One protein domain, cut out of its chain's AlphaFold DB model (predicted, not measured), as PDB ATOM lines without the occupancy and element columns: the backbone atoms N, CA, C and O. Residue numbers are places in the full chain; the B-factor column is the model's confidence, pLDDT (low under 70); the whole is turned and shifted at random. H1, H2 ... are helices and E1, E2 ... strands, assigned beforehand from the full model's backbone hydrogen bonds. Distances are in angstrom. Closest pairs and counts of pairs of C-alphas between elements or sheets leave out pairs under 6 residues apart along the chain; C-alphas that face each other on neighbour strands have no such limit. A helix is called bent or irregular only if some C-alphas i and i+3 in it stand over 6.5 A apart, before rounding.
ATOM      1  N   LYS A   2     154.351  76.621 157.278       76.88
ATOM      2  CA  LYS A   2     153.106  76.029 156.801       76.88
ATOM      3  C   LYS A   2     153.447  74.741 156.045       76.88
ATOM      4  O   LYS A   2     154.406  74.708 155.285       76.88
ATOM      5  N   LYS A   3     152.612  73.704 156.173       83.94
ATOM      6  CA  LYS A   3     152.711  72.541 155.281       83.94
ATOM      7  C   LYS A   3     152.483  72.971 153.832       83.94
ATOM      8  O   LYS A   3     151.398  73.461 153.492       83.94
ATOM      9  N   VAL A   4     153.494  72.767 152.996       87.00
ATOM     10  CA  VAL A   4     153.379  72.919 151.548       87.00
ATOM     11  C   VAL A   4     152.595  71.723 151.023       87.00
ATOM     12  O   VAL A   4     152.992  70.573 151.191       87.00
ATOM     13  N   LYS A   5     151.420  71.999 150.460       86.81
ATOM     14  CA  LYS A   5     150.590  70.982 149.819       86.81
ATOM     15  C   LYS A   5     151.117  70.726 148.410       86.81
ATOM     16  O   LYS A   5     151.579  71.657 147.759       86.81
ATOM     17  N   GLN A   6     151.013  69.481 147.969       87.50
ATOM     18  CA  GLN A   6     151.324  69.070 146.604       87.50
ATOM     19  C   GLN A   6     150.026  68.753 145.874       87.50
ATOM     20  O   GLN A   6     148.980  68.594 146.508       87.50
ATOM     21  N   PHE A   7     150.091  68.705 144.550       88.50
ATOM     22  CA  PHE A   7     148.962  68.254 143.760       88.50
ATOM     23  C   PHE A   7     148.729  66.760 143.967       88.50
ATOM     24  O   PHE A   7     149.664  65.970 143.882       88.50
ATOM     25  N   ASP A   8     147.469  66.391 144.183       85.81
ATOM     26  CA  ASP A   8     147.045  64.988 144.198       85.81
ATOM     27  C   ASP A   8     146.836  64.449 142.768       85.81
ATOM     28  O   ASP A   8     146.837  63.242 142.544       85.81
ATOM     29  N   MET A   9     146.647  65.347 141.794       87.50
ATOM     30  CA  MET A   9     146.437  65.029 140.381       87.50
ATOM     31  C   MET A   9     147.166  66.029 139.486       87.50
ATOM     32  O   MET A   9     147.285  67.208 139.819       87.50
ATOM     33  N   LEU A  10     147.613  65.558 138.326       87.19
ATOM     34  CA  LEU A  10     148.254  66.384 137.312       87.19
ATOM     35  C   LEU A  10     147.286  67.481 136.816       87.19
ATOM     36  O   LEU A  10     146.174  67.145 136.409       87.19
ATOM     37  N   PRO A  11     147.673  68.771 136.823       90.44
ATOM     38  CA  PRO A  11     146.850  69.830 136.244       90.44
ATOM     39  C   PRO A  11     146.543  69.574 134.761       90.44
ATOM     40  O   PRO A  11     147.431  69.160 134.015       90.44
ATOM     41  N   GLU A  12     145.311  69.858 134.330       91.00
ATOM     42  CA  GLU A  12     144.798  69.537 132.986       91.00
ATOM     43  C   GLU A  12     145.680  70.098 131.858       91.00
ATOM     44  O   GLU A  12     146.076  69.362 130.957       91.00
ATOM     45  N   ASP A  13     146.089  71.366 131.954       89.56
ATOM     46  CA  ASP A  13     146.953  71.992 130.944       89.56
ATOM     47  C   ASP A  13     148.324  71.301 130.838       89.56
ATOM     48  O   ASP A  13     148.877  71.150 129.745       89.56
ATOM     49  N   LEU A  14     148.886  70.862 131.973       91.75
ATOM     50  CA  LEU A  14     150.142  70.116 131.979       91.75
ATOM     51  C   LEU A  14     149.928  68.715 131.391       91.75
ATOM     52  O   LEU A  14     150.738  68.268 130.587       91.75
ATOM     53  N   GLN A  15     148.819  68.048 131.712       92.56
ATOM     54  CA  GLN A  15     148.463  66.756 131.123       92.56
ATOM     55  C   GLN A  15     148.317  66.833 129.598       92.56
ATOM     56  O   GLN A  15     148.839  65.974 128.880       92.56
ATOM     57  N   GLN A  16     147.654  67.871 129.093       91.25
ATOM     58  CA  GLN A  16     147.498  68.098 127.660       91.25
ATOM     59  C   GLN A  16     148.853  68.339 126.982       91.25
ATOM     60  O   GLN A  16     149.140  67.748 125.933       91.25
ATOM     61  N   PHE A  17     149.717  69.146 127.607       92.38
ATOM     62  CA  PHE A  17     151.076  69.367 127.123       92.38
ATOM     63  C   PHE A  17     151.871  68.054 127.062       92.38
ATOM     64  O   PHE A  17     152.440  67.732 126.023       92.38
ATOM     65  N   LEU A  18     151.857  67.253 128.130       91.94
ATOM     66  CA  LEU A  18     152.592  65.985 128.199       91.94
ATOM     67  C   LEU A  18     152.078  64.930 127.209       91.94
ATOM     68  O   LEU A  18     152.867  64.136 126.705       91.94
ATOM     69  N   THR A  19     150.785  64.953 126.883       89.94
ATOM     70  CA  THR A  19     150.200  64.085 125.844       89.94
ATOM     71  C   THR A  19     150.694  64.473 124.449       89.94
ATOM     72  O   THR A  19     150.934  63.612 123.606       89.94
ATOM     73  N   THR A  20     150.870  65.774 124.206       87.19
ATOM     74  CA  THR A  20     151.361  66.307 122.926       87.19
ATOM     75  C   THR A  20     152.882  66.155 122.788       87.19
ATOM     76  O   THR A  20     153.389  65.969 121.682       87.19
ATOM     77  N   TYR A  21     153.609  66.200 123.909       85.44
ATOM     78  CA  TYR A  21     155.071  66.155 123.987       85.44
ATOM     79  C   TYR A  21     155.541  65.038 124.940       85.44
ATOM     80  O   TYR A  21     155.962  65.330 126.073       85.44
ATOM     81  N   PRO A  22     155.467  63.765 124.496       81.00
ATOM     82  CA  PRO A  22     155.786  62.610 125.329       81.00
ATOM     83  C   PRO A  22     157.261  62.597 125.771       81.00
ATOM     84  O   PRO A  22     158.127  63.160 125.092       81.00
ATOM     85  N   PRO A  23     157.570  61.955 126.911       75.69
ATOM     86  CA  PRO A  23     158.869  62.054 127.581       75.69
ATOM     87  C   PRO A  23     160.002  61.266 126.907       75.69
ATOM     88  O   PRO A  23     161.128  61.311 127.400       75.69
ATOM     89  N   ASP A  24     159.738  60.575 125.793       70.38
ATOM     90  CA  ASP A  24     160.591  59.513 125.242       70.38
ATOM     91  C   ASP A  24     162.052  59.931 124.981       70.38
ATOM     92  O   ASP A  24     162.917  59.056 124.918       70.38
ATOM     93  N   LYS A  25     162.347  61.244 124.887       70.38
ATOM     94  CA  LYS A  25     163.700  61.837 124.981       70.38
ATOM     95  C   LYS A  25     163.685  63.266 125.545       70.38
ATOM     96  O   LYS A  25     163.901  64.226 124.800       70.38
ATOM     97  N   ARG A  26     163.466  63.416 126.856       85.88
ATOM     98  CA  ARG A  26     163.585  64.728 127.515       85.88
ATOM     99  C   ARG A  26     164.951  65.377 127.287       85.88
ATOM    100  O   ARG A  26     165.989  64.722 127.306       85.88
ATOM    101  N   ASN A  27     164.960  66.689 127.100       87.75
ATOM    102  CA  ASN A  27     166.166  67.507 127.056       87.75
ATOM    103  C   ASN A  27     165.874  68.936 127.551       87.75
ATOM    104  O   ASN A  27     164.724  69.360 127.642       87.75
ATOM    105  N   LYS A  28     166.920  69.726 127.832       80.62
ATOM    106  CA  LYS A  28     166.772  71.088 128.393       80.62
ATOM    107  C   LYS A  28     165.895  72.030 127.544       80.62
ATOM    108  O   LYS A  28     165.339  72.983 128.089       80.62
ATOM    109  N   GLN A  29     165.776  71.809 126.232       87.69
ATOM    110  CA  GLN A  29     164.949  72.639 125.348       87.69
ATOM    111  C   GLN A  29     163.453  72.405 125.565       87.69
ATOM    112  O   GLN A  29     162.671  73.324 125.329       87.69
ATOM    113  N   ASP A  30     163.050  71.248 126.092       91.06
ATOM    114  CA  ASP A  30     161.638  70.928 126.325       91.06
ATOM    115  C   ASP A  30     161.028  71.828 127.397       91.06
ATOM    116  O   ASP A  30     159.877  72.242 127.286       91.06
ATOM    117  N   TRP A  31     161.827  72.249 128.381       92.75
ATOM    118  CA  TRP A  31     161.404  73.267 129.339       92.75
ATOM    119  C   TRP A  31     161.130  74.612 128.658       92.75
ATOM    120  O   TRP A  31     160.193  75.323 129.014       92.75
ATOM    121  N   ASN A  32     161.932  74.984 127.655       91.81
ATOM    122  CA  ASN A  32     161.685  76.198 126.876       91.81
ATOM    123  C   ASN A  32     160.451  76.042 125.984       91.81
ATOM    124  O   ASN A  32     159.686  76.996 125.859       91.81
ATOM    125  N   ALA A  33     160.240  74.861 125.400       91.88
ATOM    126  CA  ALA A  33     159.035  74.560 124.637       91.88
ATOM    127  C   ALA A  33     157.790  74.690 125.527       91.88
ATOM    128  O   ALA A  33     156.864  75.406 125.165       91.88
ATOM    129  N   PHE A  34     157.825  74.124 126.735       94.69
ATOM    130  CA  PHE A  34     156.776  74.266 127.743       94.69
ATOM    131  C   PHE A  34     156.527  75.723 128.147       94.69
ATOM    132  O   PHE A  34     155.391  76.189 128.120       94.69
ATOM    133  N   ARG A  35     157.589  76.476 128.468       93.62
ATOM    134  CA  ARG A  35     157.476  77.895 128.850       93.62
ATOM    135  C   ARG A  35     156.853  78.770 127.768       93.62
ATOM    136  O   ARG A  35     156.248  79.781 128.103       93.62
ATOM    137  N   ASN A  36     157.017  78.397 126.503       92.50
ATOM    138  CA  ASN A  36     156.492  79.140 125.362       92.50
ATOM    139  C   ASN A  36     155.201  78.530 124.788       92.50
ATOM    140  O   ASN A  36     154.595  79.133 123.900       92.50
ATOM    141  N   HIS A  37     154.769  77.364 125.279       92.56
ATOM    142  CA  HIS A  37     153.579  76.669 124.798       92.56
ATOM    143  C   HIS A  37     152.338  77.544 124.993       92.56
ATOM    144  O   HIS A  37     152.165  78.156 126.050       92.56
ATOM    145  N   GLU A  38     151.504  77.644 123.954       91.94
ATOM    146  CA  GLU A  38     150.338  78.541 123.923       91.94
ATOM    147  C   GLU A  38     150.668  79.976 124.374       91.94
ATOM    148  O   GLU A  38     149.979  80.564 125.207       91.94
ATOM    149  N   SER A  39     151.769  80.540 123.867       92.69
ATOM    150  CA  SER A  39     152.239  81.881 124.253       92.69
ATOM    151  C   SER A  39     152.495  82.021 125.765       92.69
ATOM    152  O   SER A  39     152.309  83.091 126.343       92.69
ATOM    153  N   GLY A  40     152.904  80.927 126.416       93.38
ATOM    154  CA  GLY A  40     153.203  80.850 127.847       93.38
ATOM    155  C   GLY A  40     151.997  80.601 128.751       93.38
ATOM    156  O   GLY A  40     152.154  80.567 129.973       93.38
ATOM    157  N   LYS A  41     150.801  80.391 128.188       94.75
ATOM    158  CA  LYS A  41     149.578  80.130 128.958       94.75
ATOM    159  C   LYS A  41     149.707  78.888 129.841       94.75
ATOM    160  O   LYS A  41     149.407  78.967 131.025       94.75
ATOM    161  N   THR A  42     150.225  77.780 129.310       94.12
ATOM    162  CA  THR A  42     150.382  76.523 130.065       94.12
ATOM    163  C   THR A  42     151.313  76.693 131.268       94.12
ATOM    164  O   THR A  42     150.977  76.288 132.380       94.12
ATOM    165  N   TYR A  43     152.460  77.356 131.079       95.94
ATOM    166  CA  TYR A  43     153.373  77.683 132.176       95.94
ATOM    167  C   TYR A  43     152.703  78.576 133.224       95.94
ATOM    168  O   TYR A  43     152.805  78.298 134.419       95.94
ATOM    169  N   ASN A  44     152.005  79.628 132.781       95.31
ATOM    170  CA  ASN A  44     151.313  80.564 133.664       95.31
ATOM    171  C   ASN A  44     150.222  79.871 134.488       95.31
ATOM    172  O   ASN A  44     150.146  80.085 135.694       95.31
ATOM    173  N   ASN A  45     149.431  78.995 133.875       95.62
ATOM    174  CA  ASN A  45     148.393  78.245 134.575       95.62
ATOM    175  C   ASN A  45     148.995  77.303 135.627       95.62
ATOM    176  O   ASN A  45     148.526  77.280 136.766       95.62
ATOM    177  N   LEU A  46     150.086  76.602 135.298       96.56
ATOM    178  CA  LEU A  46     150.776  75.732 136.252       96.56
ATOM    179  C   LEU A  46     151.348  76.513 137.444       96.56
ATOM    180  O   LEU A  46     151.139  76.115 138.591       96.56
ATOM    181  N   ILE A  47     152.050  77.630 137.207       96.50
ATOM    182  CA  ILE A  47     152.604  78.424 138.314       96.50
ATOM    183  C   ILE A  47     151.501  79.059 139.165       96.50
ATOM    184  O   ILE A  47     151.645  79.082 140.382       96.50
ATOM    185  N   GLN A  48     150.384  79.509 138.580       95.94
ATOM    186  CA  GLN A  48     149.255  80.023 139.367       95.94
ATOM    187  C   GLN A  48     148.628  78.930 140.236       95.94
ATOM    188  O   GLN A  48     148.439  79.140 141.430       95.94
ATOM    189  N   ALA A  49     148.427  77.727 139.697       95.31
ATOM    190  CA  ALA A  49     147.924  76.605 140.485       95.31
ATOM    191  C   ALA A  49     148.869  76.246 141.656       95.31
ATOM    192  O   ALA A  49     148.413  75.960 142.767       95.31
ATOM    193  N   LEU A  50     150.193  76.304 141.440       96.25
ATOM    194  CA  LEU A  50     151.195  76.121 142.500       96.25
ATOM    195  C   LEU A  50     151.139  77.249 143.547       96.25
ATOM    196  O   LEU A  50     151.241  76.994 144.746       96.25
ATOM    197  N   ILE A  51     150.962  78.499 143.118       95.75
ATOM    198  CA  ILE A  51     150.798  79.650 144.016       95.75
ATOM    199  C   ILE A  51     149.547  79.464 144.883       95.75
ATOM    200  O   ILE A  51     149.624  79.625 146.105       95.75
ATOM    201  N   ASP A  52     148.425  79.058 144.294       94.62
ATOM    202  CA  ASP A  52     147.149  78.874 144.986       94.62
ATOM    203  C   ASP A  52     147.220  77.763 146.036       94.62
ATOM    204  O   ASP A  52     146.866  77.970 147.205       94.62
ATOM    205  N   ILE A  53     147.770  76.597 145.679       93.38
ATOM    206  CA  ILE A  53     147.924  75.486 146.628       93.38
ATOM    207  C   ILE A  53     148.905  75.848 147.763       93.38
ATOM    208  O   ILE A  53     148.726  75.473 148.936       93.38
ATOM    209  N   GLN A  54     149.890  76.700 147.461       93.88
ATOM    210  CA  GLN A  54     150.813  77.288 148.428       93.88
ATOM    211  C   GLN A  54     150.260  78.514 149.166       93.88
ATOM    212  O   GLN A  54     150.881  78.951 150.138       93.88
ATOM    213  N   ARG A  55     149.038  78.968 148.861       94.12
ATOM    214  CA  ARG A  55     148.376  80.150 149.451       94.12
ATOM    215  C   ARG A  55     149.171  81.445 149.268       94.12
ATOM    216  O   ARG A  55     149.281  82.231 150.205       94.12
ATOM    217  N   GLY A  56     149.762  81.641 148.095       95.00
ATOM    218  CA  GLY A  56     150.477  82.875 147.772       95.00
ATOM    219  C   GLY A  56     151.874  82.994 148.382       95.00
ATOM    220  O   GLY A  56     152.450  84.075 148.324       95.00
ATOM    221  N   LEU A  57     152.430  81.934 148.978       93.06
ATOM    222  CA  LEU A  57     153.725  81.975 149.669       93.06
ATOM    223  C   LEU A  57     154.808  81.204 148.910       93.06
ATOM    224  O   LEU A  57     154.539  80.151 148.330       93.06
ATOM    225  N   CYS A  58     156.045  81.699 148.974       92.25
ATOM    226  CA  CYS A  58     157.230  80.974 148.516       92.25
ATOM    227  C   CYS A  58     157.398  79.670 149.310       92.25
ATOM    228  O   CYS A  58     157.348  79.693 150.539       92.25
ATOM    229  N   ALA A  59     157.663  78.556 148.620       92.38
ATOM    230  CA  ALA A  59     157.816  77.239 149.244       92.38
ATOM    231  C   ALA A  59     158.998  77.135 150.225       92.38
ATOM    232  O   ALA A  59     158.990  76.267 151.092       92.38
ATOM    233  N   TYR A  60     160.003  78.006 150.096       88.44
ATOM    234  CA  TYR A  60     161.219  77.961 150.912       88.44
ATOM    235  C   TYR A  60     161.228  79.021 152.014       88.44
ATOM    236  O   TYR A  60     161.368  78.694 153.186       88.44
ATOM    237  N   CYS A  61     161.078  80.299 151.652       84.44
ATOM    238  CA  CYS A  61     161.214  81.408 152.601       84.44
ATOM    239  C   CYS A  61     159.889  81.971 153.129       84.44
ATOM    240  O   CYS A  61     159.914  82.910 153.917       84.44
ATOM    241  N   GLU A  62     158.749  81.431 152.688       88.62
ATOM    242  CA  GLU A  62     157.398  81.803 153.140       88.62
ATOM    243  C   GLU A  62     157.031  83.293 153.000       88.62
ATOM    244  O   GLU A  62     156.036  83.742 153.564       88.62
ATOM    245  N   ILE A  63     157.784  84.072 152.220       87.44
ATOM    246  CA  ILE A  63     157.375  85.430 151.846       87.44
ATOM    247  C   ILE A  63     156.261  85.376 150.795       87.44
ATOM    248  O   ILE A  63     156.190  84.433 150.000       87.44
ATOM    249  N   ASN A  64     155.436  86.422 150.748       91.94
ATOM    250  CA  ASN A  64     154.395  86.567 149.729       91.94
ATOM    251  C   ASN A  64     155.011  86.589 148.328       91.94
ATOM    252  O   ASN A  64     155.914  87.386 148.062       91.94
ATOM    253  N   LEU A  65     154.508  85.748 147.431       92.06
ATOM    254  CA  LEU A  65     154.786  85.810 146.002       92.06
ATOM    255  C   LEU A  65     154.000  86.985 145.421       92.06
ATOM    256  O   LEU A  65     152.791  87.087 145.603       92.06
ATOM    257  N   ILE A  66     154.714  87.899 144.775       89.19
ATOM    258  CA  ILE A  66     154.152  89.120 144.193       89.19
ATOM    259  C   ILE A  66     154.362  89.105 142.687       89.19
ATOM    260  O   ILE A  66     155.159  88.317 142.176       89.19
ATOM    261  N   GLU A  67     153.663  89.987 141.978       85.88
ATOM    262  CA  GLU A  67     153.796  90.115 140.531       85.88
ATOM    263  C   GLU A  67     155.271  90.211 140.114       85.88
ATOM    264  O   GLU A  67     156.058  90.954 140.699       85.88
ATOM    265  N   ASN A  68     155.646  89.433 139.098       84.06
ATOM    266  CA  ASN A  68     157.006  89.320 138.575       84.06
ATOM    267  C   ASN A  68     158.047  88.684 139.519       84.06
ATOM    268  O   ASN A  68     159.162  88.432 139.064       84.06
ATOM    269  N   ASP A  69     157.719  88.343 140.768       88.56
ATOM    270  CA  ASP A  69     158.636  87.725 141.739       88.56
ATOM    271  C   ASP A  69     158.212  86.307 142.142       88.56
ATOM    272  O   ASP A  69     158.010  85.973 143.315       88.56
ATOM    273  N   TYR A  70     158.069  85.466 141.125       92.94
ATOM    274  CA  TYR A  70     157.827  84.041 141.277       92.94
ATOM    275  C   TYR A  70     158.417  83.250 140.108       92.94
ATOM    276  O   TYR A  70     158.633  83.784 139.014       92.94
ATOM    277  N   GLN A  71     158.650  81.964 140.346       93.69
ATOM    278  CA  GLN A  71     159.015  80.971 139.345       93.69
ATOM    279  C   GLN A  71     158.597  79.567 139.779       93.69
ATOM    280  O   GLN A  71     158.365  79.327 140.967       93.69
ATOM    281  N   ILE A  72     158.512  78.653 138.807       95.31
ATOM    282  CA  ILE A  72     158.447  77.220 139.098       95.31
ATOM    283  C   ILE A  72     159.855  76.773 139.475       95.31
ATOM    284  O   ILE A  72     160.778  76.883 138.668       95.31
ATOM    285  N   GLU A  73     159.989  76.282 140.697       93.88
ATOM    286  CA  GLU A  73     161.215  75.741 141.258       93.88
ATOM    287  C   GLU A  73     161.147  74.217 141.321       93.88
ATOM    288  O   GLU A  73     160.129  73.647 141.717       93.88
ATOM    289  N   HIS A  74     162.255  73.579 140.959       94.12
ATOM    290  CA  HIS A  74     162.412  72.130 140.954       94.12
ATOM    291  C   HIS A  74     163.224  71.694 142.178       94.12
ATOM    292  O   HIS A  74     164.384  72.095 142.322       94.12
ATOM    293  N   PHE A  75     162.651  70.857 143.050       94.00
ATOM    294  CA  PHE A  75     163.397  70.326 144.200       94.00
ATOM    295  C   PHE A  75     164.600  69.495 143.740       94.00
ATOM    296  O   PHE A  75     165.731  69.841 144.051       94.00
ATOM    297  N   HIS A  76     164.377  68.491 142.905       93.62
ATOM    298  CA  HIS A  76     165.394  67.798 142.131       93.62
ATOM    299  C   HIS A  76     165.553  68.500 140.774       93.62
ATOM    300  O   HIS A  76     164.546  68.755 140.114       93.62
ATOM    301  N   PRO A  77     166.760  68.886 140.327       92.50
ATOM    302  CA  PRO A  77     166.918  69.726 139.141       92.50
ATOM    303  C   PRO A  77     166.369  69.073 137.859       92.50
ATOM    304  O   PRO A  77     166.713  67.952 137.512       92.50
ATOM    305  N   LYS A  78     165.594  69.833 137.071       91.88
ATOM    306  CA  LYS A  78     165.090  69.428 135.736       91.88
ATOM    307  C   LYS A  78     166.174  69.100 134.698       91.88
ATOM    308  O   LYS A  78     165.852  68.688 133.587       91.88
ATOM    309  N   SER A  79     167.427  69.435 134.992       90.38
ATOM    310  CA  SER A  79     168.582  69.147 134.148       90.38
ATOM    311  C   SER A  79     169.138  67.744 134.375       90.38
ATOM    312  O   SER A  79     169.881  67.280 133.509       90.38
ATOM    313  N   ASP A  80     168.754  67.076 135.469       91.00
ATOM    314  CA  ASP A  80     168.957  65.642 135.627       91.00
ATOM    315  C   ASP A  80     167.923  64.900 134.770       91.00
ATOM    316  O   ASP A  80     166.738  64.802 135.096       91.00
ATOM    317  N   ILE A  81     168.376  64.466 133.595       88.19
ATOM    318  CA  ILE A  81     167.567  63.725 132.634       88.19
ATOM    319  C   ILE A  81     167.791  62.233 132.892       88.19
ATOM    320  O   ILE A  81     168.781  61.659 132.438       88.19
ATOM    321  N   CYS A  82     166.846  61.615 133.596       82.88
ATOM    322  CA  CYS A  82     166.838  60.191 133.924       82.88
ATOM    323  C   CYS A  82     165.692  59.468 133.196       82.88
ATOM    324  O   CYS A  82     164.650  60.056 132.915       82.88
ATOM    325  N   SER A  83     165.866  58.178 132.889       80.06
ATOM    326  CA  SER A  83     164.820  57.350 132.266       80.06
ATOM    327  C   SER A  83     163.716  56.917 133.232       80.06
ATOM    328  O   SER A  83     162.646  56.516 132.786       80.06
ATOM    329  N   GLU A  84     163.980  56.942 134.539       85.56
ATOM    330  CA  GLU A  84     163.046  56.454 135.563       85.56
ATOM    331  C   GLU A  84     162.048  57.523 136.019       85.56
ATOM    332  O   GLU A  84     160.948  57.189 136.455       85.56
ATOM    333  N   MET A  85     162.422  58.803 135.925       89.44
ATOM    334  CA  MET A  85     161.635  59.919 136.442       89.44
ATOM    335  C   MET A  85     161.796  61.155 135.560       89.44
ATOM    336  O   MET A  85     162.908  61.626 135.325       89.44
ATOM    337  N   ASP A  86     160.674  61.729 135.124       91.06
ATOM    338  CA  ASP A  86     160.655  63.004 134.406       91.06
ATOM    339  C   ASP A  86     160.689  64.170 135.404       91.06
ATOM    340  O   ASP A  86     159.688  64.853 135.625       91.06
ATOM    341  N   TRP A  87     161.850  64.412 136.025       92.94
ATOM    342  CA  TRP A  87     162.016  65.469 137.033       92.94
ATOM    343  C   TRP A  87     161.576  66.855 136.556       92.94
ATOM    344  O   TRP A  87     161.227  67.706 137.377       92.94
ATOM    345  N   MET A  88     161.565  67.093 135.242       93.38
ATOM    346  CA  MET A  88     161.120  68.349 134.649       93.38
ATOM    347  C   MET A  88     159.632  68.626 134.886       93.38
ATOM    348  O   MET A  88     159.270  69.789 135.089       93.38
ATOM    349  N   PHE A  89     158.795  67.585 134.879       93.62
ATOM    350  CA  PHE A  89     157.334  67.694 134.975       93.62
ATOM    351  C   PHE A  89     156.703  66.825 136.067       93.62
ATOM    352  O   PHE A  89     155.482  66.838 136.217       93.62
ATOM    353  N   GLU A  90     157.513  66.125 136.859       93.44
ATOM    354  CA  GLU A  90     157.069  65.419 138.056       93.44
ATOM    355  C   GLU A  90     156.444  66.415 139.041       93.44
ATOM    356  O   GLU A  90     157.135  67.223 139.655       93.44
ATOM    357  N   ILE A  91     155.119  66.390 139.198       93.62
ATOM    358  CA  ILE A  91     154.381  67.399 139.977       93.62
ATOM    359  C   ILE A  91     154.787  67.440 141.443       93.62
ATOM    360  O   ILE A  91     154.760  68.507 142.057       93.62
ATOM    361  N   THR A  92     155.208  66.309 142.011       93.75
ATOM    362  CA  THR A  92     155.708  66.275 143.386       93.75
ATOM    363  C   THR A  92     157.112  66.874 143.509       93.75
ATOM    364  O   THR A  92     157.629  67.005 144.619       93.75
ATOM    365  N   ASN A  93     157.736  67.250 142.396       95.00
ATOM    366  CA  ASN A  93     159.024  67.923 142.321       95.00
ATOM    367  C   ASN A  93     158.902  69.445 142.103       95.00
ATOM    368  O   ASN A  93     159.900  70.157 142.227       95.00
ATOM    369  N   LEU A  94     157.701  69.949 141.791       95.62
ATOM    370  CA  LEU A  94     157.463  71.346 141.420       95.62
ATOM    371  C   LEU A  94     156.901  72.170 142.579       95.62
ATOM    372  O   LEU A  94     155.964  71.761 143.264       95.62
ATOM    373  N   PHE A  95     157.433  73.378 142.744       95.62
ATOM    374  CA  PHE A  95     157.019  74.327 143.773       95.62
ATOM    375  C   PHE A  95     156.970  75.750 143.217       95.62
ATOM    376  O   PHE A  95     157.743  76.104 142.332       95.62
ATOM    377  N   ALA A  96     156.109  76.611 143.760       95.69
ATOM    378  CA  ALA A  96     156.214  78.047 143.515       95.69
ATOM    379  C   ALA A  96     157.245  78.665 144.477       95.69
ATOM    380  O   ALA A  96     157.124  78.565 145.702       95.69
ATOM    381  N   ALA A  97     158.263  79.333 143.946       93.94
ATOM    382  CA  ALA A  97     159.275  80.016 144.748       93.94
ATOM    383  C   ALA A  97     159.457  81.463 144.292       93.94
ATOM    384  O   ALA A  97     159.146  81.804 143.154       93.94
ATOM    385  N   CYS A  98     159.970  82.319 145.176       91.31
ATOM    386  CA  CYS A  98     160.413  83.652 144.777       91.31
ATOM    387  C   CYS A  98     161.694  83.555 143.937       91.31
ATOM    388  O   CYS A  98     162.409  82.553 143.991       91.31
ATOM    389  N   LYS A  99     162.046  84.633 143.234       89.69
ATOM    390  CA  LYS A  99     163.286  84.702 142.439       89.69
ATOM    391  C   LYS A  99     164.525  85.006 143.282       89.69
ATOM    392  O   LYS A  99     165.460  85.659 142.822       89.69
ATOM    393  N   GLY A 100     164.517  84.625 144.554       85.94
ATOM    394  CA  GLY A 100     165.719  84.587 145.375       85.94
ATOM    395  C   GLY A 100     166.492  85.902 145.534       85.94
ATOM    396  O   GLY A 100     167.713  85.860 145.641       85.94
ATOM    397  N   GLY A 101     165.828  87.062 145.473       80.81
ATOM    398  CA  GLY A 101     166.486  88.378 145.533       80.81
ATOM    399  C   GLY A 101     167.127  88.849 144.220       80.81
ATOM    400  O   GLY A 101     167.892  89.813 144.214       80.81
ATOM    401  N   THR A 102     166.830  88.183 143.099       82.62
ATOM    402  CA  THR A 102     167.276  88.592 141.754       82.62
ATOM    403  C   THR A 102     166.230  89.402 140.990       82.62
ATOM    404  O   THR A 102     166.560  90.017 139.971       82.62
ATOM    405  N   GLN A 103     164.985  89.443 141.477       78.69
ATOM    406  CA  GLN A 103     163.933  90.247 140.872       78.69
ATOM    407  C   GLN A 103     164.232  91.737 141.054       78.69
ATOM    408  O   GLN A 103     164.448  92.229 142.157       78.69
ATOM    409  N   THR A 104     164.199  92.483 139.958       68.12
ATOM    410  CA  THR A 104     164.309  93.942 139.982       68.12
ATOM    411  C   THR A 104     163.070  94.540 139.351       68.12
ATOM    412  O   THR A 104     162.711  94.152 138.237       68.12
ATOM    413  N   ASN A 105     162.451  95.507 140.018       63.16
ATOM    414  CA  ASN A 105     161.321  96.225 139.451       63.16
ATOM    415  C   ASN A 105     161.819  97.118 138.309       63.16
ATOM    416  O   ASN A 105     162.830  97.818 138.441       63.16
ATOM    417  N   LEU A 106     161.125  97.065 137.174       56.16
ATOM    418  CA  LEU A 106     161.344  97.975 136.055       56.16
ATOM    419  C   LEU A 106     160.534  99.245 136.324       56.16
ATOM    420  O   LEU A 106     159.308  99.212 136.277       56.16
ATOM    421  N   PHE A 107     161.209 100.360 136.603       50.28
ATOM    422  CA  PHE A 107     160.570 101.677 136.613       50.28
ATOM    423  C   PHE A 107     160.991 102.439 135.351       50.28
ATOM    424  O   PHE A 107     162.169 102.744 135.151       50.28
ATOM    425  N   GLY A 108     160.024 102.736 134.476       59.59
ATOM    426  CA  GLY A 108     160.284 103.383 133.186       59.59
ATOM    427  C   GLY A 108     161.075 102.496 132.214       59.59
ATOM    428  O   GLY A 108     160.999 101.271 132.264       59.59
ATOM    429  N   THR A 109     161.828 103.105 131.291       54.72
ATOM    430  CA  THR A 109     162.434 102.377 130.160       54.72
ATOM    431  C   THR A 109     163.830 101.809 130.420       54.72
ATOM    432  O   THR A 109     164.296 101.025 129.594       54.72
ATOM    433  N   LYS A 110     164.536 102.179 131.505       51.03
ATOM    434  CA  LYS A 110     165.966 101.813 131.659       51.03
ATOM    435  C   LYS A 110     166.494 101.581 133.083       51.03
ATOM    436  O   LYS A 110     167.648 101.171 133.200       51.03
ATOM    437  N   THR A 111     165.712 101.775 134.148       57.97
ATOM    438  CA  THR A 111     166.249 101.692 135.521       57.97
ATOM    439  C   THR A 111     165.635 100.526 136.294       57.97
ATOM    440  O   THR A 111     164.438 100.492 136.578       57.97
ATOM    441  N   ARG A 112     166.476  99.537 136.618       62.50
ATOM    442  CA  ARG A 112     166.136  98.399 137.480       62.50
ATOM    443  C   ARG A 112     166.368  98.805 138.931       62.50
ATOM    444  O   ARG A 112     167.515  99.027 139.315       62.50
ATOM    445  N   HIS A 113     165.307  98.881 139.728       68.69
ATOM    446  CA  HIS A 113     165.418  99.138 141.162       68.69
ATOM    447  C   HIS A 113     165.159  97.838 141.935       68.69
ATOM    448  O   HIS A 113     164.095  97.237 141.762       68.69
ATOM    449  N   PRO A 114     166.119  97.359 142.747       70.06
ATOM    450  CA  PRO A 114     165.879  96.218 143.618       70.06
ATOM    451  C   PRO A 114     164.856  96.606 144.691       70.06
ATOM    452  O   PRO A 114     164.950  97.683 145.280       70.06
ATOM    453  N   ASP A 115     163.889  95.728 144.955       75.81
ATOM    454  CA  ASP A 115     163.042  95.860 146.140       75.81
ATOM    455  C   ASP A 115     163.897  95.549 147.371       75.81
ATOM    456  O   ASP A 115     164.276  94.400 147.586       75.81
ATOM    457  N   LEU A 116     164.218  96.567 148.171       76.31
ATOM    458  CA  LEU A 116     165.097  96.434 149.338       76.31
ATOM    459  C   LEU A 116     164.535  95.501 150.425       76.31
ATOM    460  O   LEU A 116     165.299  95.043 151.270       76.31
ATOM    461  N   ASN A 117     163.235  95.182 150.398       77.12
ATOM    462  CA  ASN A 117     162.642  94.198 151.308       77.12
ATOM    463  C   ASN A 117     162.850  92.750 150.842       77.12
ATOM    464  O   ASN A 117     162.660  91.821 151.624       77.12
ATOM    465  N   ARG A 118     163.207  92.545 149.569       77.75
ATOM    466  CA  ARG A 118     163.348  91.218 148.942       77.75
ATOM    467  C   ARG A 118     164.743  90.967 148.369       77.75
ATOM    468  O   ARG A 118     165.101  89.819 148.126       77.75
ATOM    469  N   CYS A 119     165.525  92.021 148.156       78.19
ATOM    470  CA  CYS A 119     166.834  91.994 147.521       78.19
ATOM    471  C   CYS A 119     167.863  92.671 148.424       78.19
ATOM    472  O   CYS A 119     167.788  93.876 148.668       78.19
ATOM    473  N   LEU A 120     168.871  91.914 148.854       76.56
ATOM    474  CA  LEU A 120     169.977  92.439 149.647       76.56
ATOM    475  C   LEU A 120     171.245  92.540 148.783       76.56
ATOM    476  O   LEU A 120     171.740  91.523 148.296       76.56
ATOM    477  N   PRO A 121     171.818  93.736 148.562       72.81
ATOM    478  CA  PRO A 121     173.111  93.864 147.896       72.81
ATOM    479  C   PRO A 121     174.275  93.336 148.761       72.81
ATOM    480  O   PRO A 121     174.257  93.521 149.977       72.81
ATOM    481  N   PRO A 122     175.329  92.749 148.162       79.44
ATOM    482  CA  PRO A 122     175.466  92.448 146.739       79.44
ATOM    483  C   PRO A 122     174.692  91.176 146.346       79.44
ATOM    484  O   PRO A 122     174.968  90.099 146.864       79.44
ATOM    485  N   ILE A 123     173.802  91.282 145.347       75.69
ATOM    486  CA  ILE A 123     172.832  90.230 144.959       75.69
ATOM    487  C   ILE A 123     173.475  88.848 144.802       75.69
ATOM    488  O   ILE A 123     172.954  87.869 145.313       75.69
ATOM    489  N   LYS A 124     174.634  88.752 144.133       78.12
ATOM    490  CA  LYS A 124     175.317  87.464 143.906       78.12
ATOM    491  C   LYS A 124     175.673  86.719 145.195       78.12
ATOM    492  O   LYS A 124     175.753  85.500 145.158       78.12
ATOM    493  N   LYS A 125     175.931  87.437 146.293       78.94
ATOM    494  CA  LYS A 125     176.269  86.833 147.588       78.94
ATOM    495  C   LYS A 125     175.035  86.498 148.417       78.94
ATOM    496  O   LYS A 125     175.170  85.696 149.323       78.94
ATOM    497  N   ASN A 126     173.885  87.082 148.072       73.25
ATOM    498  CA  ASN A 126     172.647  87.018 148.844       73.25
ATOM    499  C   ASN A 126     171.489  86.415 148.041       73.25
ATOM    500  O   ASN A 126     170.336  86.818 148.198       73.25
ATOM    501  N   ARG A 127     171.806  85.478 147.136       80.50
ATOM    502  CA  ARG A 127     170.789  84.689 146.439       80.50
ATOM    503  C   ARG A 127     170.154  83.706 147.407       80.50
ATOM    504  O   ARG A 127     170.847  83.087 148.210       80.50
ATOM    505  N   SER A 128     168.845  83.542 147.277       79.00
ATOM    506  CA  SER A 128     168.049  82.692 148.153       79.00
ATOM    507  C   SER A 128     167.177  81.703 147.394       79.00
ATOM    508  O   SER A 128     166.971  81.839 146.188       79.00
ATOM    509  N   CYS A 129     166.612  80.739 148.127       84.31
ATOM    510  CA  CYS A 129     165.628  79.793 147.604       84.31
ATOM    511  C   CYS A 129     166.164  79.069 146.351       84.31
ATOM    512  O   CYS A 129     167.316  78.636 146.344       84.31
ATOM    513  N   GLY A 130     165.356  78.977 145.294       72.19
ATOM    514  CA  GLY A 130     165.736  78.333 144.038       72.19
ATOM    515  C   GLY A 130     166.963  78.923 143.340       72.19
ATOM    516  O   GLY A 130     167.784  78.194 142.792       72.19
ATOM    517  N   GLU A 131     167.178  80.239 143.438       80.81
ATOM    518  CA  GLU A 131     168.300  80.903 142.752       80.81
ATOM    519  C   GLU A 131     169.681  80.568 143.326       80.81
ATOM    520  O   GLU A 131     170.698  80.805 142.672       80.81
ATOM    521  N   ALA A 132     169.739  80.070 144.562       78.25
ATOM    522  CA  ALA A 132     170.988  79.614 145.166       78.25
ATOM    523  C   ALA A 132     171.347  78.179 144.747       78.25
ATOM    524  O   ALA A 132     172.521  77.814 144.797       78.25
ATOM    525  N   LYS A 133     170.345  77.382 144.353       79.06
ATOM    526  CA  LYS A 133     170.485  75.955 144.052       79.06
ATOM    527  C   LYS A 133     170.973  75.693 142.626       79.06
ATOM    528  O   LYS A 133     171.839  74.838 142.443       79.06
ATOM    529  N   ASP A 134     170.472  76.445 141.645       79.12
ATOM    530  CA  ASP A 134     170.797  76.253 140.220       79.12
ATOM    531  C   ASP A 134     170.533  74.789 139.764       79.12
ATOM    532  O   ASP A 134     169.605  74.135 140.248       79.12
ATOM    533  N   ASP A 135     171.338  74.256 138.843       85.69
ATOM    534  CA  ASP A 135     171.259  72.883 138.318       85.69
ATOM    535  C   ASP A 135     171.833  71.791 139.267       85.69
ATOM    536  O   ASP A 135     172.012  70.649 138.849       85.69
ATOM    537  N   ASN A 136     172.126  72.092 140.541       86.69
ATOM    538  CA  ASN A 136     172.713  71.110 141.464       86.69
ATOM    539  C   ASN A 136     171.668  70.136 142.038       86.69
ATOM    540  O   ASN A 136     170.580  70.544 142.464       86.69
ATOM    541  N   VAL A 137     172.026  68.849 142.113       90.69
ATOM    542  CA  VAL A 137     171.280  67.833 142.872       90.69
ATOM    543  C   VAL A 137     171.635  68.005 144.345       90.69
ATOM    544  O   VAL A 137     172.792  67.846 144.722       90.69
ATOM    545  N   MET A 138     170.653  68.376 145.168       89.06
ATOM    546  CA  MET A 138     170.859  68.720 146.583       89.06
ATOM    547  C   MET A 138     169.918  67.945 147.515       89.06
ATOM    548  O   MET A 138     169.720  68.333 148.663       89.06
ATOM    549  N   ASP A 139     169.328  66.851 147.040       90.56
ATOM    550  CA  ASP A 139     168.318  66.052 147.744       90.56
ATOM    551  C   ASP A 139     168.814  65.576 149.130       90.56
ATOM    552  O   ASP A 139     168.072  65.526 150.119       90.56
ATOM    553  N   ASP A 140     170.121  65.322 149.238       90.12
ATOM    554  CA  ASP A 140     170.792  64.944 150.482       90.12
ATOM    555  C   ASP A 140     171.271  66.125 151.337       90.12
ATOM    556  O   ASP A 140     171.689  65.939 152.478       90.12
ATOM    557  N   GLU A 141     171.166  67.352 150.840       88.56
ATOM    558  CA  GLU A 141     171.689  68.553 151.494       88.56
ATOM    559  C   GLU A 141     170.598  69.502 151.988       88.56
ATOM    560  O   GLU A 141     170.831  70.240 152.948       88.56
ATOM    561  N   ILE A 142     169.428  69.493 151.349       88.50
ATOM    562  CA  ILE A 142     168.284  70.352 151.667       88.50
ATOM    563  C   ILE A 142     167.037  69.519 151.966       88.50
ATOM    564  O   ILE A 142     166.944  68.345 151.621       88.50
TER     565      ILE A 142
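This is residues 2 to 142 of the 202 residues of an uncharacterized protein of Beggiatoa sp. PS (UniProt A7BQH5). There is little regular structure: amid loops, H2b, an arm of bent helix H2, packs on hairpin E1 and E2, and H1 packs on H2b; hairpin E3 and E4 lies far out. The 141 printed residues, 55 in named elements, run H1, H2, E1, E2, E3, E4, H3, mixed in class, with two antiparallel sheets. The whole is compact, radius of gyration of the C-alphas 15.7 A, spanning 43 by 37 by 28 A.

H1, residues 12 to 20, touches H2b, residues 38 to 53, at 42 to 46 alone; the closest C-alphas, 13 and 42, are 5.7 A apart. H2, residues 28 to 53, assigned as one helix by its hydrogen bonds, is bent: C-alphas 35 and 38 are 8.7 A apart. H2b is irregular, C-alphas 39 and 42 being 8.1 A apart. Between E1, residues 71 to 74, and E2, 94 to 97, N 73 and O 95 are 2.8 A apart.

H1 begins at C-alpha 12 (144.798, 69.537, 132.986).

Residues 104 to 113 have pLDDT under 70.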